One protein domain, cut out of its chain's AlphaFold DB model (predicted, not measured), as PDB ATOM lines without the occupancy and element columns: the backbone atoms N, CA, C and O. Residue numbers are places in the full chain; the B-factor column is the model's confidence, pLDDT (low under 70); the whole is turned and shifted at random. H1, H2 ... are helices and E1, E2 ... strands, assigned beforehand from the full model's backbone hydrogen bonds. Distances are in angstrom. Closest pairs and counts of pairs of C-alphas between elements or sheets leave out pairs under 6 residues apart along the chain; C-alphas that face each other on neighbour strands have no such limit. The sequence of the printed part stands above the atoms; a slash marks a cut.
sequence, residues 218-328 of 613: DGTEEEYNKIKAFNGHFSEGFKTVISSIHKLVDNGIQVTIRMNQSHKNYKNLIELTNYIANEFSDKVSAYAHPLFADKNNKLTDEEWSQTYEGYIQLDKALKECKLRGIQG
ATOM      1  N   ASP A 218     245.134 170.969 186.675       90.75
ATOM      2  CA  ASP A 218     243.869 171.371 186.036       90.75
ATOM      3  C   ASP A 218     242.644 171.384 186.968       90.75
ATOM      4  O   ASP A 218     241.522 171.612 186.514       90.75
ATOM      5  N   GLY A 219     242.845 171.133 188.263       95.06
ATOM      6  CA  GLY A 219     241.786 171.107 189.267       95.06
ATOM      7  C   GLY A 219     242.264 170.585 190.620       95.06
ATOM      8  O   GLY A 219     243.431 170.219 190.777       95.06
ATOM      9  N   THR A 220     241.361 170.546 191.600       95.62
ATOM     10  CA  THR A 220     241.589 169.843 192.875       95.62
ATOM     11  C   THR A 220     241.761 168.338 192.641       95.62
ATOM     12  O   THR A 220     241.493 167.850 191.547       95.62
ATOM     13  N   GLU A 221     242.213 167.588 193.652       95.25
ATOM     14  CA  GLU A 221     242.591 166.170 193.520       95.25
ATOM     15  C   GLU A 221     241.597 165.321 192.705       95.25
ATOM     16  O   GLU A 221     242.012 164.623 191.779       95.25
ATOM     17  N   GLU A 222     240.298 165.408 193.003       92.88
ATOM     18  CA  GLU A 222     239.257 164.650 192.298       92.88
ATOM     19  C   GLU A 222     239.180 165.009 190.806       92.88
ATOM     20  O   GLU A 222     239.281 164.132 189.942       92.88
ATOM     21  N   GLU A 223     239.048 166.300 190.488       92.25
ATOM     22  CA  GLU A 223     238.894 166.758 189.105       92.25
ATOM     23  C   GLU A 223     240.199 166.575 188.315       92.25
ATOM     24  O   GLU A 223     240.172 166.129 187.168       92.25
ATOM     25  N   TYR A 224     241.356 166.811 188.939       94.06
ATOM     26  CA  TYR A 224     242.662 166.566 188.335       94.06
ATOM     27  C   TYR A 224     242.837 165.105 187.927       94.06
ATOM     28  O   TYR A 224     243.204 164.811 186.788       94.06
ATOM     29  N   ASN A 225     242.560 164.180 188.848       93.06
ATOM     30  CA  ASN A 225     242.703 162.750 188.608       93.06
ATOM     31  C   ASN A 225     241.781 162.274 187.477       93.06
ATOM     32  O   ASN A 225     242.211 161.511 186.609       93.06
ATOM     33  N   LYS A 226     240.548 162.789 187.430       90.31
ATOM     34  CA  LYS A 226     239.588 162.534 186.349       90.31
ATOM     35  C   LYS A 226     240.056 163.086 184.999       90.31
ATOM     36  O   LYS A 226     239.909 162.406 183.988       90.31
ATOM     37  N   ILE A 227     240.613 164.298 184.971       89.50
ATOM     38  CA  ILE A 227     241.101 164.951 183.748       89.50
ATOM     39  C   ILE A 227     242.352 164.258 183.209       89.50
ATOM     40  O   ILE A 227     242.437 163.991 182.011       89.50
ATOM     41  N   LYS A 228     243.354 164.014 184.061       89.94
ATOM     42  CA  LYS A 228     244.627 163.430 183.627       89.94
ATOM     43  C   LYS A 228     244.499 161.951 183.317       89.94
ATOM     44  O   LYS A 228     245.118 161.511 182.350       89.94
ATOM     45  N   ALA A 229     243.724 161.216 184.119       88.00
ATOM     46  CA  ALA A 229     243.445 159.793 183.945       88.00
ATOM     47  C   ALA A 229     244.695 159.003 183.511       88.00
ATOM     48  O   ALA A 229     244.702 158.363 182.455       88.00
ATOM     49  N   PHE A 230     245.781 159.125 184.289       85.75
ATOM     50  CA  PHE A 230     247.058 158.479 183.985       85.75
ATOM     51  C   PHE A 230     246.861 156.973 183.799       85.75
ATOM     52  O   PHE A 230     246.151 156.346 184.588       85.75
ATOM     53  N   ASN A 231     247.488 156.408 182.764       77.06
ATOM     54  CA  ASN A 231     247.327 155.012 182.345       77.06
ATOM     55  C   ASN A 231     247.517 154.028 183.523       77.06
ATOM     56  O   ASN A 231     248.641 153.658 183.843       77.06
ATOM     57  N   GLY A 232     246.419 153.607 184.168       63.19
ATOM     58  CA  GLY A 232     246.421 152.650 185.286       63.19
ATOM     59  C   GLY A 232     246.486 153.241 186.705       63.19
ATOM     60  O   GLY A 232     246.368 152.478 187.658       63.19
ATOM     61  N   HIS A 233     246.596 154.565 186.874       64.00
ATOM     62  CA  HIS A 233     246.736 155.240 188.179       64.00
ATOM     63  C   HIS A 233     245.679 156.337 188.382       64.00
ATOM     64  O   HIS A 233     245.985 157.516 188.569       64.00
ATOM     65  N   PHE A 234     244.405 155.944 188.336       60.88
ATOM     66  CA  PHE A 234     243.265 156.868 188.285       60.88
ATOM     67  C   PHE A 234     243.002 157.669 189.571       60.88
ATOM     68  O   PHE A 234     242.250 158.634 189.511       60.88
ATOM     69  N   SER A 235     243.589 157.308 190.716       69.69
ATOM     70  CA  SER A 235     243.330 157.971 192.010       69.69
ATOM     71  C   SER A 235     244.559 158.599 192.673       69.69
ATOM     72  O   SER A 235     244.420 159.274 193.688       69.69
ATOM     73  N   GLU A 236     245.761 158.396 192.128       84.25
ATOM     74  CA  GLU A 236     247.022 158.811 192.774       84.25
ATOM     75  C   GLU A 236     247.804 159.861 191.975       84.25
ATOM     76  O   GLU A 236     248.842 160.341 192.437       84.25
ATOM     77  N   GLY A 237     247.308 160.252 190.796       91.88
ATOM     78  CA  GLY A 237     247.964 161.202 189.897       91.88
ATOM     79  C   GLY A 237     248.306 162.523 190.577       91.88
ATOM     80  O   GLY A 237     249.464 162.934 190.571       91.88
ATOM     81  N   PHE A 238     247.318 163.153 191.216       95.31
ATOM     82  CA  PHE A 238     247.497 164.424 191.915       95.31
ATOM     83  C   PHE A 238     248.592 164.329 192.980       95.31
ATOM     84  O   PHE A 238     249.578 165.052 192.917       95.31
ATOM     85  N   LYS A 239     248.474 163.378 193.917       95.12
ATOM     86  CA  LYS A 239     249.438 163.188 195.014       95.12
ATOM     87  C   LYS A 239     250.849 162.894 194.509       95.12
ATOM     88  O   LYS A 239     251.813 163.440 195.039       95.12
ATOM     89  N   THR A 240     250.965 162.081 193.460       95.38
ATOM     90  CA  THR A 240     252.252 161.784 192.818       95.38
ATOM     91  C   THR A 240     252.890 163.062 192.282       95.38
ATOM     92  O   THR A 240     254.058 163.325 192.558       95.38
ATOM     93  N   VAL A 241     252.121 163.890 191.572       96.75
ATOM     94  CA  VAL A 241     252.612 165.152 191.008       96.75
ATOM     95  C   VAL A 241     252.945 166.175 192.096       96.75
ATOM     96  O   VAL A 241     253.975 166.830 191.994       96.75
ATOM     97  N   ILE A 242     252.163 166.269 193.177       97.75
ATOM     98  CA  ILE A 242     252.508 167.115 194.333       97.75
ATOM     99  C   ILE A 242     253.851 166.682 194.946       97.75
ATOM    100  O   ILE A 242     254.718 167.523 195.172       97.75
ATOM    101  N   SER A 243     254.076 165.376 195.128       97.38
ATOM    102  CA  SER A 243     255.371 164.839 195.579       97.38
ATOM    103  C   SER A 243     256.510 165.168 194.605       97.38
ATOM    104  O   SER A 243     257.595 165.566 195.030       97.38
ATOM    105  N   SER A 244     256.265 165.063 193.296       97.75
ATOM    106  CA  SER A 244     257.237 165.452 192.271       97.75
ATOM    107  C   SER A 244     257.605 166.935 192.364       97.75
ATOM    108  O   SER A 244     258.779 167.279 192.243       97.75
ATOM    109  N   ILE A 245     256.625 167.815 192.603       98.50
ATOM    110  CA  ILE A 245     256.855 169.256 192.763       98.50
ATOM    111  C   ILE A 245     257.728 169.524 193.993       98.50
ATOM    112  O   ILE A 245     258.708 170.256 193.868       98.50
ATOM    113  N   HIS A 246     257.446 168.894 195.143       98.19
ATOM    114  CA  HIS A 246     258.318 168.987 196.327       98.19
ATOM    115  C   HIS A 246     259.753 168.586 195.995       98.19
ATOM    116  O   HIS A 246     260.683 169.352 196.231       98.19
ATOM    117  N   LYS A 247     259.930 167.431 195.346       98.00
ATOM    118  CA  LYS A 247     261.248 166.918 194.959       98.00
ATOM    119  C   LYS A 247     262.018 167.884 194.049       98.00
ATOM    120  O   LYS A 247     263.223 168.056 194.233       98.00
ATOM    121  N   LEU A 248     261.350 168.518 193.084       98.50
ATOM    122  CA  LEU A 248     261.955 169.520 192.197       98.50
ATOM    123  C   LEU A 248     262.393 170.769 192.972       98.50
ATOM    124  O   LEU A 248     263.544 171.196 192.871       98.50
ATOM    125  N   VAL A 249     261.480 171.317 193.770       97.88
ATOM    126  CA  VAL A 249     261.691 172.541 194.546       97.88
ATOM    127  C   VAL A 249     262.799 172.362 195.587       97.88
ATOM    128  O   VAL A 249     263.670 173.224 195.705       97.88
ATOM    129  N   ASP A 250     262.823 171.232 196.296       97.31
ATOM    130  CA  ASP A 250     263.848 170.918 197.301       97.31
ATOM    131  C   ASP A 250     265.250 170.767 196.687       97.31
ATOM    132  O   ASP A 250     266.255 170.937 197.375       97.31
ATOM    133  N   ASN A 251     265.328 170.511 195.377       97.81
ATOM    134  CA  ASN A 251     266.573 170.469 194.607       97.81
ATOM    135  C   ASN A 251     266.858 171.779 193.844       97.81
ATOM    136  O   ASN A 251     267.722 171.820 192.969       97.81
ATOM    137  N   GLY A 252     266.153 172.868 194.173       97.19
ATOM    138  CA  GLY A 252     266.409 174.205 193.633       97.19
ATOM    139  C   GLY A 252     265.943 174.422 192.190       97.19
ATOM    140  O   GLY A 252     266.381 175.381 191.552       97.19
ATOM    141  N   ILE A 253     265.075 173.551 191.667       98.44
ATOM    142  CA  ILE A 253     264.468 173.707 190.342       98.44
ATOM    143  C   ILE A 253     263.201 174.550 190.485       98.44
ATOM    144  O   ILE A 253     262.357 174.281 191.339       98.44
ATOM    145  N   GLN A 254     263.061 175.574 189.643       98.31
ATOM    146  CA  GLN A 254     261.865 176.413 189.644       98.31
ATOM    147  C   GLN A 254     260.682 175.632 189.074       98.31
ATOM    148  O   GLN A 254     260.819 174.909 188.087       98.31
ATOM    149  N   VAL A 255     259.518 175.770 189.705       98.50
ATOM    150  CA  VAL A 255     258.287 175.147 189.222       98.50
ATOM    151  C   VAL A 255     257.244 176.220 188.954       98.50
ATOM    152  O   VAL A 255     256.894 177.016 189.833       98.50
ATOM    153  N   THR A 256     256.722 176.196 187.732       98.38
ATOM    154  CA  THR A 256     255.608 177.036 187.300       98.38
ATOM    155  C   THR A 256     254.390 176.164 187.023       98.38
ATOM    156  O   THR A 256     254.382 175.344 186.107       98.38
ATOM    157  N   ILE A 257     253.327 176.347 187.797       98.25
ATOM    158  CA  ILE A 257     252.077 175.611 187.640       98.25
ATOM    159  C   ILE A 257     251.206 176.310 186.593       98.25
ATOM    160  O   ILE A 257     250.790 177.456 186.776       98.25
ATOM    161  N   ARG A 258     250.896 175.613 185.499       96.69
ATOM    162  CA  ARG A 258     249.926 176.064 184.494       96.69
ATOM    163  C   ARG A 258     248.561 175.440 184.771       96.69
ATOM    164  O   ARG A 258     248.436 174.221 184.843       96.69
ATOM    165  N   MET A 259     247.533 176.272 184.875       96.06
ATOM    166  CA  MET A 259     246.147 175.844 185.062       96.06
ATOM    167  C   MET A 259     245.368 176.013 183.759       96.06
ATOM    168  O   MET A 259     245.218 177.133 183.269       96.06
ATOM    169  N   ASN A 260     244.852 174.922 183.191       92.69
ATOM    170  CA  ASN A 260     244.001 175.014 182.008       92.69
ATOM    171  C   ASN A 260     242.557 175.335 182.419       92.69
ATOM    172  O   ASN A 260     241.877 174.545 183.081       92.69
ATOM    173  N   GLN A 261     242.092 176.526 182.052       91.44
ATOM    174  CA  GLN A 261     240.871 177.123 182.585       91.44
ATOM    175  C   GLN A 261     239.759 177.199 181.535       91.44
ATOM    176  O   GLN A 261     239.986 177.507 180.375       91.44
ATOM    177  N   SER A 262     238.521 176.982 181.953       88.62
ATOM    178  CA  SER A 262     237.300 177.189 181.175       88.62
ATOM    179  C   SER A 262     236.263 177.929 182.022       88.62
ATOM    180  O   SER A 262     236.446 178.115 183.230       88.62
ATOM    181  N   HIS A 263     235.129 178.294 181.422       88.31
ATOM    182  CA  HIS A 263     233.967 178.790 182.168       88.31
ATOM    183  C   HIS A 263     233.428 177.776 183.201       88.31
ATOM    184  O   HIS A 263     232.778 178.179 184.162       88.31
ATOM    185  N   LYS A 264     233.717 176.471 183.051       90.44
ATOM    186  CA  LYS A 264     233.176 175.407 183.917       90.44
ATOM    187  C   LYS A 264     234.011 175.128 185.169       90.44
ATOM    188  O   LYS A 264     233.444 174.694 186.165       90.44
ATOM    189  N   ASN A 265     235.330 175.356 185.140       93.31
ATOM    190  CA  ASN A 265     236.239 174.907 186.210       93.31
ATOM    191  C   ASN A 265     236.959 176.029 186.978       93.31
ATOM    192  O   ASN A 265     237.640 175.724 187.953       93.31
ATOM    193  N   TYR A 266     236.815 177.311 186.616       93.94
ATOM    194  CA  TYR A 266     237.595 178.381 187.263       93.94
ATOM    195  C   TYR A 266     237.405 178.449 188.793       93.94
ATOM    196  O   TYR A 266     238.357 178.735 189.509       93.94
ATOM    197  N   LYS A 267     236.210 178.126 189.316       95.69
ATOM    198  CA  LYS A 267     235.958 178.064 190.770       95.69
ATOM    199  C   LYS A 267     236.775 176.964 191.449       95.69
ATOM    200  O   LYS A 267     237.390 177.204 192.481       95.69
ATOM    201  N   ASN A 268     236.843 175.789 190.829       97.31
ATOM    202  CA  ASN A 268     237.674 174.689 191.307       97.31
ATOM    203  C   ASN A 268     239.175 175.032 191.232       97.31
ATOM    204  O   ASN A 268     239.940 174.681 192.125       97.31
ATOM    205  N   LEU A 269     239.600 175.799 190.224       97.38
ATOM    206  CA  LEU A 269     240.975 176.304 190.139       97.38
ATOM    207  C   LEU A 269     241.305 177.345 191.227       97.38
ATOM    208  O   LEU A 269     242.450 177.424 191.673       97.38
ATOM    209  N   ILE A 270     240.321 178.117 191.699       97.19
ATOM    210  CA  ILE A 270     240.486 178.998 192.868       97.19
ATOM    211  C   ILE A 270     240.680 178.161 194.145       97.19
ATOM    212  O   ILE A 270     241.533 178.482 194.970       97.19
ATOM    213  N   GLU A 271     239.957 177.051 194.307       97.88
ATOM    214  CA  GLU A 271     240.190 176.115 195.420       97.88
ATOM    215  C   GLU A 271     241.595 175.499 195.354       97.88
ATOM    216  O   GLU A 271     242.319 175.500 196.352       97.88
ATOM    217  N   LEU A 272     242.022 175.059 194.166       97.81
ATOM    218  CA  LEU A 272     243.382 174.574 193.924       97.81
ATOM    219  C   LEU A 272     244.440 175.642 194.248       97.81
ATOM    220  O   LEU A 272     245.475 175.322 194.824       97.81
ATOM    221  N   THR A 273     244.179 176.907 193.920       97.56
ATOM    222  CA  THR A 273     245.066 178.037 194.243       97.56
ATOM    223  C   THR A 273     245.320 178.130 195.749       97.56
ATOM    224  O   THR A 273     246.474 178.234 196.164       97.56
ATOM    225  N   ASN A 274     244.274 178.008 196.573       97.00
ATOM    226  CA  ASN A 274     244.421 177.995 198.032       97.00
ATOM    227  C   ASN A 274     245.220 176.777 198.518       97.00
ATOM    228  O   ASN A 274     246.062 176.905 199.406       97.00
ATOM    229  N   TYR A 275     244.984 175.601 197.930       97.81
ATOM    230  CA  TYR A 275     245.747 174.394 198.252       97.81
ATOM    231  C   TYR A 275     247.244 174.574 197.958       97.81
ATOM    232  O   TYR A 275     248.065 174.361 198.845       97.81
ATOM    233  N   ILE A 276     247.600 175.030 196.751       97.81
ATOM    234  CA  ILE A 276     248.998 175.248 196.341       97.81
ATOM    235  C   ILE A 276     249.675 176.272 197.257       97.81
ATOM    236  O   ILE A 276     250.816 176.066 197.662       97.81
ATOM    237  N   ALA A 277     248.977 177.357 197.600       96.62
ATOM    238  CA  ALA A 277     249.510 178.391 198.480       96.62
ATOM    239  C   ALA A 277     249.828 177.850 199.881       96.62
ATOM    240  O   ALA A 277     250.876 178.163 200.439       96.62
ATOM    241  N   ASN A 278     248.955 177.001 200.429       97.19
ATOM    242  CA  ASN A 278     249.185 176.356 201.719       97.19
ATOM    243  C   ASN A 278     250.326 175.330 201.658       97.19
ATOM    244  O   ASN A 278     251.123 175.253 202.588       97.19
ATOM    245  N   GLU A 279     250.409 174.565 200.570       97.56
ATOM    246  CA  GLU A 279     251.372 173.470 200.418       97.56
ATOM    247  C   GLU A 279     252.797 173.970 200.130       97.56
ATOM    248  O   GLU A 279     253.766 173.488 200.715       97.56
ATOM    249  N   PHE A 280     252.938 174.956 199.239       96.06
ATOM    250  CA  PHE A 280     254.235 175.395 198.713       96.06
ATOM    251  C   PHE A 280     254.623 176.820 199.103       96.06
ATOM    252  O   PHE A 280     255.764 177.218 198.864       96.06
ATOM    253  N   SER A 281     253.717 177.590 199.715       90.62
ATOM    254  CA  SER A 281     253.952 179.002 200.041       90.62
ATOM    255  C   SER A 281     254.411 179.795 198.805       90.62
ATOM    256  O   SER A 281     253.678 179.877 197.824       90.62
ATOM    257  N   ASP A 282     255.612 180.376 198.831       87.25
ATOM    258  CA  ASP A 282     256.214 181.168 197.753       87.25
ATOM    259  C   ASP A 282     257.264 180.396 196.933       87.25
ATOM    260  O   ASP A 282     257.957 180.987 196.103       87.25
ATOM    261  N   LYS A 283     257.387 179.077 197.135       93.56
ATOM    262  CA  LYS A 283     258.386 178.245 196.445       93.56
ATOM    263  C   LYS A 283     258.027 177.904 194.993       93.56
ATOM    264  O   LYS A 283     258.889 177.441 194.247       93.56
ATOM    265  N   VAL A 284     256.773 178.107 194.593       97.19
ATOM    266  CA  VAL A 284     256.276 177.862 193.230       97.19
ATOM    267  C   VAL A 284     255.545 179.090 192.709       97.19
ATOM    268  O   VAL A 284     255.045 179.905 193.486       97.19
ATOM    269  N   SER A 285     255.442 179.206 191.387       97.44
ATOM    270  CA  SER A 285     254.564 180.193 190.759       97.44
ATOM    271  C   SER A 285     253.409 179.513 190.032       97.44
ATOM    272  O   SER A 285     253.497 178.335 189.699       97.44
ATOM    273  N   ALA A 286     252.315 180.232 189.789       96.88
ATOM    274  CA  ALA A 286     251.174 179.696 189.063       96.88
ATOM    275  C   ALA A 286     250.509 180.730 188.149       96.88
ATOM    276  O   ALA A 286     250.485 181.937 188.414       96.88
ATOM    277  N   TYR A 287     249.953 180.242 187.043       95.25
ATOM    278  CA  TYR A 287     249.146 181.029 186.123       95.25
ATOM    279  C   TYR A 287     248.106 180.167 185.424       95.25
ATOM    280  O   TYR A 287     248.290 178.963 185.261       95.25
ATOM    281  N   ALA A 288     247.021 180.794 184.987       92.75
ATOM    282  CA  ALA A 288     246.017 180.126 184.181       92.75
ATOM    283  C   ALA A 288     246.161 180.474 182.701       92.75
ATOM    284  O   ALA A 288     246.724 181.508 182.349       92.75
ATOM    285  N   HIS A 289     245.655 179.595 181.847       88.44
ATOM    286  CA  HIS A 289     245.483 179.840 180.424       88.44
ATOM    287  C   HIS A 289     244.101 179.319 180.013       88.44
ATOM    288  O   HIS A 289     243.766 178.188 180.383       88.44
ATOM    289  N   PRO A 290     243.297 180.087 179.257       84.31
ATOM    290  CA  PRO A 290     242.039 179.588 178.720       84.31
ATOM    291  C   PRO A 290     242.250 178.331 177.864       84.31
ATOM    292  O   PRO A 290     243.193 178.258 177.073       84.31
ATOM    293  N   LEU A 291     241.382 177.335 178.034       79.44
ATOM    294  CA  LEU A 291     241.261 176.191 177.140       79.44
ATOM    295  C   LEU A 291     240.702 176.679 175.807       79.44
ATOM    296  O   LEU A 291     239.699 177.393 175.771       79.44
ATOM    297  N   PHE A 292     241.352 176.286 174.717       65.94
ATOM    298  CA  PHE A 292     240.942 176.699 173.385       65.94
ATOM    299  C   PHE A 292     239.580 176.107 173.018       65.94
ATOM    300  O   PHE A 292     239.307 174.930 173.263       65.94
ATOM    301  N   ALA A 293     238.744 176.924 172.381       59.44
ATOM    302  CA  ALA A 293     237.624 176.423 171.606       59.44
ATOM    303  C   ALA A 293     238.182 175.886 170.283       59.44
ATOM    304  O   ALA A 293     238.657 176.659 169.452       59.44
ATOM    305  N   ASP A 294     238.158 174.572 170.090       56.44
ATOM    306  CA  ASP A 294     238.474 173.973 168.794       56.44
ATOM    307  C   ASP A 294     237.200 173.821 167.939       56.44
ATOM    308  O   ASP A 294     236.090 174.199 168.333       56.44
ATOM    309  N   LYS A 295     237.338 173.249 166.735       53.22
ATOM    310  CA  LYS A 295     236.197 173.001 165.836       53.22
ATOM    311  C   LYS A 295     235.097 172.138 166.477       53.22
ATOM    312  O   LYS A 295     233.951 172.242 166.041       53.22
ATOM    313  N   ASN A 296     235.437 171.324 167.475       53.53
ATOM    314  CA  ASN A 296     234.550 170.379 168.148       53.53
ATOM    315  C   ASN A 296     233.979 170.928 169.471       53.53
ATOM    316  O   ASN A 296     232.962 170.421 169.935       53.53
ATOM    317  N   ASN A 297     234.582 171.971 170.048       62.41
ATOM    318  CA  ASN A 297     234.170 172.640 171.285       62.41
ATOM    319  C   ASN A 297     234.027 174.156 171.079       62.41
ATOM    320  O   ASN A 297     234.659 174.961 171.766       62.41
ATOM    321  N   LYS A 298     233.180 174.565 170.127       71.75
ATOM    322  CA  LYS A 298     232.848 175.983 169.940       71.75
ATOM    323  C   LYS A 298     232.081 176.510 171.151       71.75
ATOM    324  O   LYS A 298     230.995 176.020 171.448       71.75
ATOM    325  N   LEU A 299     232.638 177.525 171.801       75.31
ATOM    326  CA  LEU A 299     231.967 178.279 172.855       75.31
ATOM    327  C   LEU A 299     231.055 179.350 172.246       75.31
ATOM    328  O   LEU A 299     231.377 179.951 171.219       75.31
ATOM    329  N   THR A 300     229.926 179.596 172.898       83.69
ATOM    330  CA  THR A 300     229.070 180.765 172.672       83.69
ATOM    331  C   THR A 300     229.732 182.041 173.210       83.69
ATOM    332  O   THR A 300     230.609 181.979 174.072       83.69
ATOM    333  N   ASP A 301     229.292 183.216 172.748       80.94
ATOM    334  CA  ASP A 301     229.804 184.515 173.230       80.94
ATOM    335  C   ASP A 301     229.635 184.691 174.754       80.94
ATOM    336  O   ASP A 301     230.474 185.303 175.425       80.94
ATOM    337  N   GLU A 302     228.570 184.112 175.312       85.19
ATOM    338  CA  GLU A 302     228.293 184.098 176.751       85.19
ATOM    339  C   GLU A 302     229.289 183.207 177.508       85.19
ATOM    340  O   GLU A 302     229.889 183.638 178.491       85.19
ATOM    341  N   GLU A 303     229.549 181.988 177.029       87.50
ATOM    342  CA  GLU A 303     230.540 181.086 177.637       87.50
ATOM    343  C   GLU A 303     231.963 181.657 177.561       87.50
ATOM    344  O   GLU A 303     232.771 181.487 178.480       87.50
ATOM    345  N   TRP A 304     232.281 182.366 176.482       84.50
ATOM    346  CA  TRP A 304     233.529 183.106 176.349       84.50
ATOM    347  C   TRP A 304     233.635 184.244 177.366       84.50
ATOM    348  O   TRP A 304     234.636 184.345 178.082       84.50
ATOM    349  N   SER A 305     232.576 185.043 177.499       84.56
ATOM    350  CA  SER A 305     232.501 186.115 178.494       84.56
ATOM    351  C   SER A 305     232.694 185.577 179.917       84.56
ATOM    352  O   SER A 305     233.499 186.120 180.676       84.56
ATOM    353  N   GLN A 306     232.045 184.457 180.249       88.69
ATOM    354  CA  GLN A 306     232.201 183.769 181.536       88.69
ATOM    355  C   GLN A 306     233.613 183.202 181.735       88.69
ATOM    356  O   GLN A 306     234.143 183.230 182.847       88.69
ATOM    357  N   THR A 307     234.252 182.709 180.670       89.06
ATOM    358  CA  THR A 307     235.640 182.225 180.723       89.06
ATOM    359  C   THR A 307     236.586 183.355 181.129       89.06
ATOM    360  O   THR A 307     237.383 183.174 182.049       89.06
ATOM    361  N   TYR A 308     236.473 184.537 180.518       88.75
ATOM    362  CA  TYR A 308     237.328 185.679 180.859       88.75
ATOM    363  C   TYR A 308     236.998 186.313 182.211       88.75
ATOM    364  O   TYR A 308     237.908 186.756 182.911       88.75
ATOM    365  N   GLU A 309     235.732 186.310 182.629       89.94
ATOM    366  CA  GLU A 309     235.374 186.702 183.993       89.94
ATOM    367  C   GLU A 309     236.033 185.775 185.024       89.94
ATOM    368  O   GLU A 309     236.697 186.246 185.953       89.94
ATOM    369  N   GLY A 310     235.924 184.459 184.821       92.50
ATOM    370  CA  GLY A 310     236.600 183.461 185.645       92.50
ATOM    371  C   GLY A 310     238.120 183.627 185.643       92.50
ATOM    372  O   GLY A 310     238.755 183.464 186.684       92.50
ATOM    373  N   TYR A 311     238.699 184.035 184.511       91.38
ATOM    374  CA  TYR A 311     240.136 184.269 184.385       91.38
ATOM    375  C   TYR A 311     240.609 185.462 185.222       91.38
ATOM    376  O   TYR A 311     241.616 185.366 185.925       91.38
ATOM    377  N   ILE A 312     239.842 186.562 185.235       92.94
ATOM    378  CA  ILE A 312     240.093 187.710 186.120       92.94
ATOM    379  C   ILE A 312     240.005 187.282 187.591       92.94
ATOM    380  O   ILE A 312     240.857 187.664 188.393       92.94
ATOM    381  N   GLN A 313     238.979 186.510 187.966       95.31
ATOM    382  CA  GLN A 313     238.799 186.052 189.349       95.31
ATOM    383  C   GLN A 313     239.944 185.137 189.804       95.31
ATOM    384  O   GLN A 313     240.474 185.312 190.900       95.31
ATOM    385  N   LEU A 314     240.370 184.209 188.947       95.62
ATOM    386  CA  LEU A 314     241.478 183.307 189.235       95.62
ATOM    387  C   LEU A 314     242.816 184.051 189.329       95.62
ATOM    388  O   LEU A 314     243.578 183.818 190.262       95.62
ATOM    389  N   ASP A 315     243.095 184.995 188.425       94.62
ATOM    390  CA  ASP A 315     244.314 185.811 188.500       94.62
ATOM    391  C   ASP A 315     244.365 186.666 189.784       94.62
ATOM    392  O   ASP A 315     245.434 186.793 190.387       94.62
ATOM    393  N   LYS A 316     243.220 187.186 190.259       94.88
ATOM    394  CA  LYS A 316     243.127 187.848 191.575       94.88
ATOM    395  C   LYS A 316     243.485 186.893 192.713       94.88
ATOM    396  O   LYS A 316     244.363 187.228 193.505       94.88
ATOM    397  N   ALA A 317     242.880 185.705 192.753       95.94
ATOM    398  CA  ALA A 317     243.161 184.703 193.783       95.94
ATOM    399  C   ALA A 317     244.648 184.298 193.802       95.94
ATOM    400  O   ALA A 317     245.273 184.251 194.860       95.94
ATOM    401  N   LEU A 318     245.246 184.086 192.624       95.56
ATOM    402  CA  LEU A 318     246.669 183.766 192.474       95.56
ATOM    403  C   LEU A 318     247.580 184.874 193.025       95.56
ATOM    404  O   LEU A 318     248.588 184.584 193.674       95.56
ATOM    405  N   LYS A 319     247.236 186.144 192.780       93.88
ATOM    406  CA  LYS A 319     247.974 187.309 193.298       93.88
ATOM    407  C   LYS A 319     247.801 187.475 194.809       93.88
ATOM    408  O   LYS A 319     248.782 187.754 195.496       93.88
ATOM    409  N   GLU A 320     246.590 187.288 195.334       94.12
ATOM    410  CA  GLU A 320     246.297 187.329 196.777       94.12
ATOM    411  C   GLU A 320     247.070 186.246 197.537       94.12
ATOM    412  O   GLU A 320     247.662 186.520 198.582       94.12
ATOM    413  N   CYS A 321     247.167 185.052 196.949       94.94
ATOM    414  CA  CYS A 321     247.952 183.931 197.462       94.94
ATOM    415  C   CYS A 321     249.464 184.044 197.198       94.94
ATOM    416  O   CYS A 321     250.212 183.151 197.581       94.94
ATOM    417  N   LYS A 322     249.933 185.116 196.542       94.56
ATOM    418  CA  LYS A 322     251.342 185.343 196.156       94.56
ATOM    419  C   LYS A 322     251.956 184.279 195.234       94.56
ATOM    420  O   LYS A 322     253.162 184.299 195.019       94.56
ATOM    421  N   LEU A 323     251.142 183.426 194.616       94.62
ATOM    422  CA  LEU A 323     251.590 182.460 193.606       94.62
ATOM    423  C   LEU A 323     251.864 183.123 192.253       94.62
ATOM    424  O   LEU A 323     252.526 182.555 191.387       94.62
ATOM    425  N   ARG A 324     251.363 184.341 192.042       92.44
ATOM    426  CA  ARG A 324     251.623 185.128 190.839       92.44
ATOM    427  C   ARG A 324     252.097 186.518 191.210       92.44
ATOM    428  O   ARG A 324     251.436 187.247 191.947       92.44
ATOM    429  N   GLY A 325     253.246 186.895 190.658       84.50
ATOM    430  CA  GLY A 325     253.783 188.238 190.810       84.50
ATOM    431  C   GLY A 325     252.854 189.296 190.216       84.50
ATOM    432  O   GLY A 325     252.109 189.063 189.260       84.50
ATOM    433  N   ILE A 326     252.936 190.504 190.763       77.44
ATOM    434  CA  ILE A 326     252.279 191.661 190.168       77.44
ATOM    435  C   ILE A 326     252.983 192.013 188.857       77.44
ATOM    436  O   ILE A 326     254.169 192.355 188.852       77.44
ATOM    437  N   GLN A 327     252.231 191.993 187.761       77.88
ATOM    438  CA  GLN A 327     252.727 192.379 186.447       77.88
ATOM    439  C   GLN A 327     252.923 193.895 186.366       77.88
ATOM    440  O   GLN A 327     252.084 194.680 186.811       77.88
ATOM    441  N   GLY A 328     254.074 194.304 185.831       79.62
ATOM    442  CA  GLY A 328     254.321 195.694 185.466       79.62
ATOM    443  C   GLY A 328     253.594 196.068 184.176       79.62
ATOM    444  O   GLY A 328     253.071 195.205 183.475       79.62
TER     445      GLY A 328
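What this domain is: This is residues 218 to 328 of the 613 residues of the protein "4Fe-4S cluster-binding domain-containing protein" of Clostridium sp. AF32-12BH (UniProt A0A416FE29). A two-stranded parallel ribbon, E1 and E2, packs on a pair of helices, H3 and H4, which run side by side in the same direction. H1 and H2 make a corner on the E1 side, and residues 245 to 249 of H2 reach that strand. The printed part has 111 residues, in the order H1, H2, E1, H3, E2, H4, and is mostly helix. It is compact, with a radius of gyration of the C-alphas of 14.7 A, and flat, spanning 44 by 42 by 20 A.

How they stand to each other: H1, residues 221 to 228, touches H2, residues 237 to 250, about perpendicular at 83 degrees; H2 touches H1 with residues 237 to 239 alone, and the closest C-alphas, of Glu 221 and Phe 238, are 5.4 A apart. The closest C-alphas of H2 and E1, residues 254 to 261, are those of Val 249 and Val 255, 6.8 A apart. H3, residues 266 to 280, is near H1 and stands between E1 and its parallel neighbour E2, residues 285 to 290, along the chain; this strand-helix-strand unit, two parallel strands joined through a helix, has a right-handed crossover. N 257 and O 285 are 2.8 A apart and N 287 and O 257 2.9 A, within hydrogen-bond range. H4, residues 301 to 320, touches H3 at a shallow tilt of 18 degrees, the same way, closest at the C-alphas of Tyr 266 and Gly 310, 5.4 A. The closest C-alphas of H4 and E2 are those of Leu 318 and Ala 286, 7.0 A. H1 and H4 are apart. In H1, H2, H3 and H4 every O i to N i+4 pair is within hydrogen-bond range.

Where its parts are: H1 begins at C-alpha 221 (242.591, 166.170, 193.520) and is 10.5 A long; H2 is 20.0 A, E1 22.2 A, H3 20.4 A and E2 17.4 A. H4, 28.9 A, ends at C-alpha 320 (246.297, 187.329, 196.777).

The domain as a whole: The C-alphas farthest apart, of Asn 251 and Asp 301, are 44.8 A apart. The printed part has no cut and no long link. Mean pLDDT of the printed part is 89.6; residues 232 to 235 and 292 to 297 are under 70.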